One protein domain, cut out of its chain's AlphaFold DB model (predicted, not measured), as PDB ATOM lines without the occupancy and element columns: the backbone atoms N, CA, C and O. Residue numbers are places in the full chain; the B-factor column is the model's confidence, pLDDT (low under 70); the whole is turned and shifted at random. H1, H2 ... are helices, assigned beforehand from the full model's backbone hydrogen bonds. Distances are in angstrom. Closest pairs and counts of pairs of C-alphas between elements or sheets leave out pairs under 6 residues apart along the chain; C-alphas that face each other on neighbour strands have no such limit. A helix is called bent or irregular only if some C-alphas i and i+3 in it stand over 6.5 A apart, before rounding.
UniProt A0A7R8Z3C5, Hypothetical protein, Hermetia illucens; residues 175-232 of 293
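What this domain is: This is residues 175 to 232 of the 293 residues of the protein "Hypothetical protein" of Hermetia illucens (UniProt A0A7R8Z3C5). The longest helix, H1, runs through the middle, with H2 on one side and the short H3 on the other; H1 and H2 form a helical hairpin that opens like a V from their tight turn. A long link without named elements leaves the far end of H2 and swings across to H3 on the other side of H1. The printed part has 58 residues with three named helices, in the order H1, H2, H3, and no named strand; its class is all helix. It is compact, with a radius of gyration of the C-alphas of 11.1 A and spans of 29 by 22 by 21 A.

How they stand to each other: H1, residues 176 to 191, touches H2, residues 194 to 207, at a shallow tilt of 31 degrees, opposite ways. H1 touches H2 with residues 187 to 191 alone, and H2 touches H1 with residues 196 to 200 alone; their closest C-alphas, those of Ser 190 and Gln 197, are 4.8 A apart. With residues 181 to 188 alone, H1 touches H3, residues 224 to 230, at a shallow tilt of 19 degrees, opposite ways; their closest C-alphas, those of Glu 185 and Phe 224, are 5.7 A apart. H2 and H3 are apart. In H1 every O i to N i+4 pair is within hydrogen-bond range; in H2 7 of 10 are, and in H3 1 of 3, beside 3 of 4 O i to N i+3 pairs.

Where its parts are: H1 begins at C-alpha 176 (21.783, -12.775, 45.066) and is 23.0 A long. H2 is 19.7 A long and only just irregular: C-alphas 202 and 205 are 6.53 A apart. H3, 10.5 A long, ends at C-alpha 230 (11.011, -13.923, 52.355).

The domain as a whole: The two C-alphas farthest apart, those of Leu 195 and Glu 217, are 29.9 A apart. The printed part has no cut. The link from H2 to H3, residues 208 to 223, is long. Model confidence is under 70 at residue 205 and residues 213 to 220.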
ATOM      1  N   SER A 175      20.703 -11.942  40.373       83.81
ATOM      2  CA  SER A 175      20.737 -11.287  41.688       83.81
ATOM      3  C   SER A 175      20.854 -12.287  42.839       83.81
ATOM      4  O   SER A 175      20.244 -13.356  42.815       83.81
ATOM      5  N   ASP A 176      21.594 -11.920  43.887       82.81
ATOM      6  CA  ASP A 176      21.783 -12.775  45.066       82.81
ATOM      7  C   ASP A 176      20.456 -13.114  45.765       82.81
ATOM      8  O   ASP A 176      20.253 -14.258  46.171       82.81
ATOM      9  N   SER A 177      19.509 -12.172  45.822       81.56
ATOM     10  CA  SER A 177      18.163 -12.415  46.363       81.56
ATOM     11  C   SER A 177      17.391 -13.453  45.543       81.56
ATOM     12  O   SER A 177      16.739 -14.329  46.112       81.56
ATOM     13  N   CYS A 178      17.509 -13.431  44.209       85.12
ATOM     14  CA  CYS A 178      16.894 -14.458  43.369       85.12
ATOM     15  C   CYS A 178      17.582 -15.823  43.502       85.12
ATOM     16  O   CYS A 178      16.910 -16.851  43.450       85.12
ATOM     17  N   ARG A 179      18.905 -15.856  43.710       86.25
ATOM     18  CA  ARG A 179      19.649 -17.110  43.938       86.25
ATOM     19  C   ARG A 179      19.204 -17.794  45.229       86.25
ATOM     20  O   ARG A 179      18.956 -18.998  45.220       86.25
ATOM     21  N   LYS A 180      19.031 -17.023  46.310       85.88
ATOM     22  CA  LYS A 180      18.500 -17.515  47.595       85.88
ATOM     23  C   LYS A 180      17.076 -18.063  47.450       85.88
ATOM     24  O   LYS A 180      16.806 -19.182  47.880       85.88
ATOM     25  N   ARG A 181      16.196 -17.330  46.755       85.19
ATOM     26  CA  ARG A 181      14.828 -17.783  46.453       85.19
ATOM     27  C   ARG A 181      14.809 -19.101  45.686       85.19
ATOM     28  O   ARG A 181      14.112 -20.029  46.082       85.19
ATOM     29  N   PHE A 182      15.605 -19.196  44.622       86.12
ATOM     30  CA  PHE A 182      15.688 -20.397  43.797       86.12
ATOM     31  C   PHE A 182      16.149 -21.618  44.599       86.12
ATOM     32  O   PHE A 182      15.580 -22.697  44.455       86.12
ATOM     33  N   LEU A 183      17.152 -21.459  45.466       85.75
ATOM     34  CA  LEU A 183      17.614 -22.546  46.329       85.75
ATOM     35  C   LEU A 183      16.558 -22.972  47.346       85.75
ATOM     36  O   LEU A 183      16.370 -24.169  47.536       85.75
ATOM     37  N   CYS A 184      15.852 -22.015  47.948       85.88
ATOM     38  CA  CYS A 184      14.748 -22.294  48.862       85.88
ATOM     39  C   CYS A 184      13.642 -23.103  48.164       85.88
ATOM     40  O   CYS A 184      13.245 -24.170  48.627       85.88
ATOM     41  N   GLU A 185      13.202 -22.652  46.988       85.62
ATOM     42  CA  GLU A 185      12.193 -23.342  46.179       85.62
ATOM     43  C   GLU A 185      12.661 -24.737  45.719       85.62
ATOM     44  O   GLU A 185      11.888 -25.702  45.740       85.62
ATOM     45  N   MET A 186      13.932 -24.860  45.322       81.31
ATOM     46  CA  MET A 186      14.537 -26.130  44.922       81.31
ATOM     47  C   MET A 186      14.621 -27.108  46.095       81.31
ATOM     48  O   MET A 186      14.374 -28.292  45.886       81.31
ATOM     49  N   GLU A 187      14.945 -26.653  47.305       84.75
ATOM     50  CA  GLU A 187      15.018 -27.511  48.491       84.75
ATOM     51  C   GLU A 187      13.663 -28.170  48.770       84.75
ATOM     52  O   GLU A 187      13.595 -29.397  48.881       84.75
ATOM     53  N   PHE A 188      12.576 -27.390  48.755       85.38
ATOM     54  CA  PHE A 188      11.218 -27.918  48.916       85.38
ATOM     55  C   PHE A 188      10.837 -28.898  47.804       85.38
ATOM     56  O   PHE A 188      10.410 -30.012  48.101       85.38
ATOM     57  N   ARG A 189      11.080 -28.551  46.533       81.88
ATOM     58  CA  ARG A 189      10.815 -29.457  45.397       81.88
ATOM     59  C   ARG A 189      11.663 -30.724  45.431       81.88
ATOM     60  O   ARG A 189      11.236 -31.783  44.973       81.88
ATOM     61  N   SER A 190      12.882 -30.625  45.954       84.19
ATOM     62  CA  SER A 190      13.767 -31.774  46.088       84.19
ATOM     63  C   SER A 190      13.265 -32.755  47.142       84.19
ATOM     64  O   SER A 190      13.594 -33.934  47.053       84.19
ATOM     65  N   ASN A 191      12.455 -32.291  48.099       82.00
ATOM     66  CA  ASN A 191      11.910 -33.108  49.174       82.00
ATOM     67  C   ASN A 191      10.828 -34.085  48.683       82.00
ATOM     68  O   ASN A 191      10.661 -35.150  49.275       82.00
ATOM     69  N   ASP A 192      10.168 -33.771  47.565       82.62
ATOM     70  CA  ASP A 192       9.150 -34.631  46.952       82.62
ATOM     71  C   ASP A 192       9.754 -35.843  46.223       82.62
ATOM     72  O   ASP A 192       9.071 -36.841  46.000       82.62
ATOM     73  N   ASN A 193      11.044 -35.791  45.862       83.62
ATOM     74  CA  ASN A 193      11.727 -36.873  45.152       83.62
ATOM     75  C   ASN A 193      13.035 -37.277  45.870       83.62
ATOM     76  O   ASN A 193      13.991 -36.499  45.923       83.62
ATOM     77  N   PRO A 194      13.170 -38.527  46.351       84.00
ATOM     78  CA  PRO A 194      14.334 -38.949  47.144       84.00
ATOM     79  C   PRO A 194      15.656 -38.853  46.365       84.00
ATOM     80  O   PRO A 194      16.720 -38.625  46.945       84.00
ATOM     81  N   LEU A 195      15.594 -38.983  45.037       81.50
ATOM     82  CA  LEU A 195      16.756 -38.876  44.161       81.50
ATOM     83  C   LEU A 195      17.269 -37.434  44.065       81.50
ATOM     84  O   LEU A 195      18.474 -37.205  44.173       81.50
ATOM     85  N   THR A 196      16.376 -36.452  43.924       78.81
ATOM     86  CA  THR A 196      16.767 -35.035  43.912       78.81
ATOM     87  C   THR A 196      17.221 -34.569  45.286       78.81
ATOM     88  O   THR A 196      18.180 -33.807  45.362       78.81
ATOM     89  N   GLN A 197      16.615 -35.073  46.367       83.31
ATOM     90  CA  GLN A 197      17.059 -34.780  47.732       83.31
ATOM     91  C   GLN A 197      18.508 -35.239  47.955       83.31
ATOM     92  O   GLN A 197      19.329 -34.509  48.513       83.31
ATOM     93  N   MET A 198      18.850 -36.448  47.492       83.00
ATOM     94  CA  MET A 198      20.219 -36.962  47.559       83.00
ATOM     95  C   MET A 198      21.179 -36.157  46.684       83.00
ATOM     96  O   MET A 198      22.254 -35.784  47.152       83.00
ATOM     97  N   ALA A 199      20.789 -35.832  45.451       80.44
ATOM     98  CA  ALA A 199      21.604 -35.005  44.564       80.44
ATOM     99  C   ALA A 199      21.901 -33.630  45.187       80.44
ATOM    100  O   ALA A 199      23.050 -33.190  45.189       80.44
ATOM    101  N   PHE A 200      20.901 -32.992  45.797       80.38
ATOM    102  CA  PHE A 200      21.065 -31.710  46.478       80.38
ATOM    103  C   PHE A 200      21.958 -31.819  47.719       80.38
ATOM    104  O   PHE A 200      22.782 -30.944  47.972       80.38
ATOM    105  N   ARG A 201      21.890 -32.923  48.471       80.06
ATOM    106  CA  ARG A 201      22.802 -33.156  49.602       80.06
ATOM    107  C   ARG A 201      24.251 -33.369  49.170       80.06
ATOM    108  O   ARG A 201      25.141 -32.879  49.856       80.06
ATOM    109  N   VAL A 202      24.485 -34.093  48.076       79.50
ATOM    110  CA  VAL A 202      25.838 -34.419  47.590       79.50
ATOM    111  C   VAL A 202      26.483 -33.223  46.890       79.50
ATOM    112  O   VAL A 202      27.648 -32.927  47.129       79.50
ATOM    113  N   ILE A 203      25.731 -32.535  46.032       75.56
ATOM    114  CA  ILE A 203      26.249 -31.458  45.179       75.56
ATOM    115  C   ILE A 203      26.016 -30.094  45.834       75.56
ATOM    116  O   ILE A 203      26.879 -29.219  45.808       75.56
ATOM    117  N   GLY A 204      24.847 -29.903  46.440       71.19
ATOM    118  CA  GLY A 204      24.384 -28.588  46.864       71.19
ATOM    119  C   GLY A 204      25.006 -28.078  48.158       71.19
ATOM    120  O   GLY A 204      25.287 -26.886  48.261       71.19
ATOM    121  N   ARG A 205      25.303 -28.960  49.122       67.81
ATOM    122  CA  ARG A 205      25.865 -28.532  50.414       67.81
ATOM    123  C   ARG A 205      27.256 -27.919  50.334       67.81
ATOM    124  O   ARG A 205      27.570 -27.150  51.225       67.81
ATOM    125  N   GLY A 206      28.069 -28.253  49.333       70.88
ATOM    126  CA  GLY A 206      29.396 -27.646  49.156       70.88
ATOM    127  C   GLY A 206      29.358 -26.391  48.285       70.88
ATOM    128  O   GLY A 206      29.972 -25.382  48.603       70.88
ATOM    129  N   ILE A 207      28.584 -26.431  47.200       75.06
ATOM    130  CA  ILE A 207      28.615 -25.404  46.149       75.06
ATOM    131  C   ILE A 207      27.750 -24.187  46.504       75.06
ATOM    132  O   ILE A 207      28.042 -23.073  46.075       75.06
ATOM    133  N   PHE A 208      26.697 -24.380  47.303       75.81
ATOM    134  CA  PHE A 208      25.736 -23.325  47.629       75.81
ATOM    135  C   PHE A 208      25.841 -22.814  49.064       75.81
ATOM    136  O   PHE A 208      24.985 -22.039  49.464       75.81
ATOM    137  N   THR A 209      26.871 -23.175  49.832       73.69
ATOM    138  CA  THR A 209      27.052 -22.743  51.237       73.69
ATOM    139  C   THR A 209      26.867 -21.243  51.456       73.69
ATOM    140  O   THR A 209      26.271 -20.841  52.443       73.69
ATOM    141  N   LYS A 210      27.331 -20.411  50.519       72.75
ATOM    142  CA  LYS A 210      27.188 -18.946  50.566       72.75
ATOM    143  C   LYS A 210      25.754 -18.449  50.349       72.75
ATOM    144  O   LYS A 210      25.404 -17.355  50.785       72.75
ATOM    145  N   TYR A 211      24.958 -19.214  49.614       72.31
ATOM    146  CA  TYR A 211      23.599 -18.856  49.210       72.31
ATOM    147  C   TYR A 211      22.537 -19.576  50.048       72.31
ATOM    148  O   TYR A 211      21.400 -19.118  50.131       72.31
ATOM    149  N   VAL A 212      22.911 -20.680  50.693       72.00
ATOM    150  CA  VAL A 212      22.155 -21.310  51.768       72.00
ATOM    151  C   VAL A 212      22.296 -20.398  52.985       72.00
ATOM    152  O   VAL A 212      23.390 -20.195  53.495       72.00
ATOM    153  N   ARG A 213      21.172 -19.784  53.365       62.66
ATOM    154  CA  ARG A 213      20.993 -18.836  54.476       62.66
ATOM    155  C   ARG A 213      21.936 -19.099  55.663       62.66
ATOM    156  O   ARG A 213      21.972 -20.211  56.184       62.66
ATOM    157  N   ASN A 214      22.625 -18.052  56.123       62.16
ATOM    158  CA  ASN A 214      23.298 -18.058  57.422       62.16
ATOM    159  C   ASN A 214      22.218 -18.106  58.512       62.16
ATOM    160  O   ASN A 214      21.268 -17.326  58.449       62.16
ATOM    161  N   GLU A 215      22.337 -19.018  59.480       57.62
ATOM    162  CA  GLU A 215      21.297 -19.290  60.491       57.62
ATOM    163  C   GLU A 215      20.884 -18.057  61.319       57.62
ATOM    164  O   GLU A 215      19.796 -18.049  61.891       57.62
ATOM    165  N   ASP A 216      21.702 -17.004  61.318       56.94
ATOM    166  CA  ASP A 216      21.552 -15.830  62.176       56.94
ATOM    167  C   ASP A 216      20.713 -14.680  61.578       56.94
ATOM    168  O   ASP A 216      20.327 -13.777  62.316       56.94
ATOM    169  N   GLU A 217      20.431 -14.666  60.266       62.94
ATOM    170  CA  GLU A 217      19.879 -13.463  59.607       62.94
ATOM    171  C   GLU A 217      18.369 -13.515  59.303       62.94
ATOM    172  O   GLU A 217      17.732 -12.466  59.300       62.94
ATOM    173  N   GLU A 218      17.756 -14.687  59.077       65.19
ATOM    174  CA  GLU A 218      16.349 -14.762  58.630       65.19
ATOM    175  C   GLU A 218      15.627 -16.031  59.126       65.19
ATOM    176  O   GLU A 218      16.264 -17.075  59.265       65.19
ATOM    177  N   PRO A 219      14.302 -16.003  59.375       65.12
ATOM    178  CA  PRO A 219      13.521 -17.184  59.755       65.12
ATOM    179  C   PRO A 219      13.423 -18.208  58.611       65.12
ATOM    180  O   PRO A 219      13.382 -17.850  57.437       65.12
ATOM    181  N   MET A 220      13.397 -19.504  58.949       68.56
ATOM    182  CA  MET A 220      13.321 -20.575  57.947       68.56
ATOM    183  C   MET A 220      11.905 -20.644  57.383       68.56
ATOM    184  O   MET A 220      10.993 -20.941  58.163       68.56
ATOM    185  N   PRO A 221      11.707 -20.441  56.070       75.12
ATOM    186  CA  PRO A 221      10.402 -20.661  55.475       75.12
ATOM    187  C   PRO A 221      10.040 -22.136  55.632       75.12
ATOM    188  O   PRO A 221      10.859 -23.023  55.389       75.12
ATOM    189  N   ARG A 222       8.817 -22.407  56.085       79.00
ATOM    190  CA  ARG A 222       8.289 -23.765  56.297       79.00
ATOM    191  C   ARG A 222       7.535 -24.287  55.081       79.00
ATOM    192  O   ARG A 222       7.131 -25.448  55.067       79.00
ATOM    193  N   SER A 223       7.335 -23.440  54.076       83.69
ATOM    194  CA  SER A 223       6.612 -23.780  52.859       83.69
ATOM    195  C   SER A 223       7.231 -23.144  51.618       83.69
ATOM    196  O   SER A 223       7.885 -22.102  51.682       83.69
ATOM    197  N   PHE A 224       6.945 -23.751  50.466       82.75
ATOM    198  CA  PHE A 224       7.342 -23.240  49.154       82.75
ATOM    199  C   PHE A 224       6.857 -21.799  48.912       82.75
ATOM    200  O   PHE A 224       7.601 -20.973  48.392       82.75
ATOM    201  N   ALA A 225       5.626 -21.473  49.323       81.94
ATOM    202  CA  ALA A 225       5.052 -20.137  49.144       81.94
ATOM    203  C   ALA A 225       5.768 -19.068  49.989       81.94
ATOM    204  O   ALA A 225       5.923 -17.925  49.561       81.94
ATOM    205  N   GLU A 226       6.244 -19.451  51.171       85.12
ATOM    206  CA  GLU A 226       6.946 -18.562  52.096       85.12
ATOM    207  C   GLU A 226       8.350 -18.198  51.584       85.12
ATOM    208  O   GLU A 226       8.780 -17.060  51.760       85.12
ATOM    209  N   CYS A 227       9.020 -19.089  50.835       84.12
ATOM    210  CA  CYS A 227      10.294 -18.786  50.159       84.12
ATOM    211  C   CYS A 227      10.208 -17.542  49.259       84.12
ATOM    212  O   CYS A 227      11.128 -16.723  49.227       84.12
ATOM    213  N   GLY A 228       9.105 -17.393  48.518       80.19
ATOM    214  CA  GLY A 228       8.890 -16.251  47.627       80.19
ATOM    215  C   GLY A 228       8.572 -14.950  48.366       80.19
ATOM    216  O   GLY A 228       8.872 -13.875  47.854       80.19
ATOM    217  N   GLN A 229       7.997 -15.043  49.568       81.06
ATOM    218  CA  GLN A 229       7.684 -13.884  50.406       81.06
ATOM    219  C   GLN A 229       8.929 -13.358  51.124       81.06
ATOM    220  O   GLN A 229       9.179 -12.153  51.102       81.06
ATOM    221  N   VAL A 230       9.738 -14.261  51.694       82.19
ATOM    222  CA  VAL A 230      11.011 -13.923  52.355       82.19
ATOM    223  C   VAL A 230      11.987 -13.285  51.363       82.19
ATOM    224  O   VAL A 230      12.658 -12.313  51.684       82.19
ATOM    225  N   HIS A 231      12.010 -13.767  50.117       79.69
ATOM    226  CA  HIS A 231      12.859 -13.224  49.055       79.69
ATOM    227  C   HIS A 231      12.050 -12.494  47.972       79.69
ATOM    228  O   HIS A 231      12.222 -12.729  46.770       79.69
ATOM    229  N   SER A 232      11.170 -11.584  48.398       75.12
ATOM    230  CA  SER A 232      10.334 -10.766  47.505       75.12
ATOM    231  C   SER A 232      11.119  -9.735  46.679       75.12
ATOM    232  O   SER A 232      10.648  -9.312  45.622       75.12
TER     233      SER A 232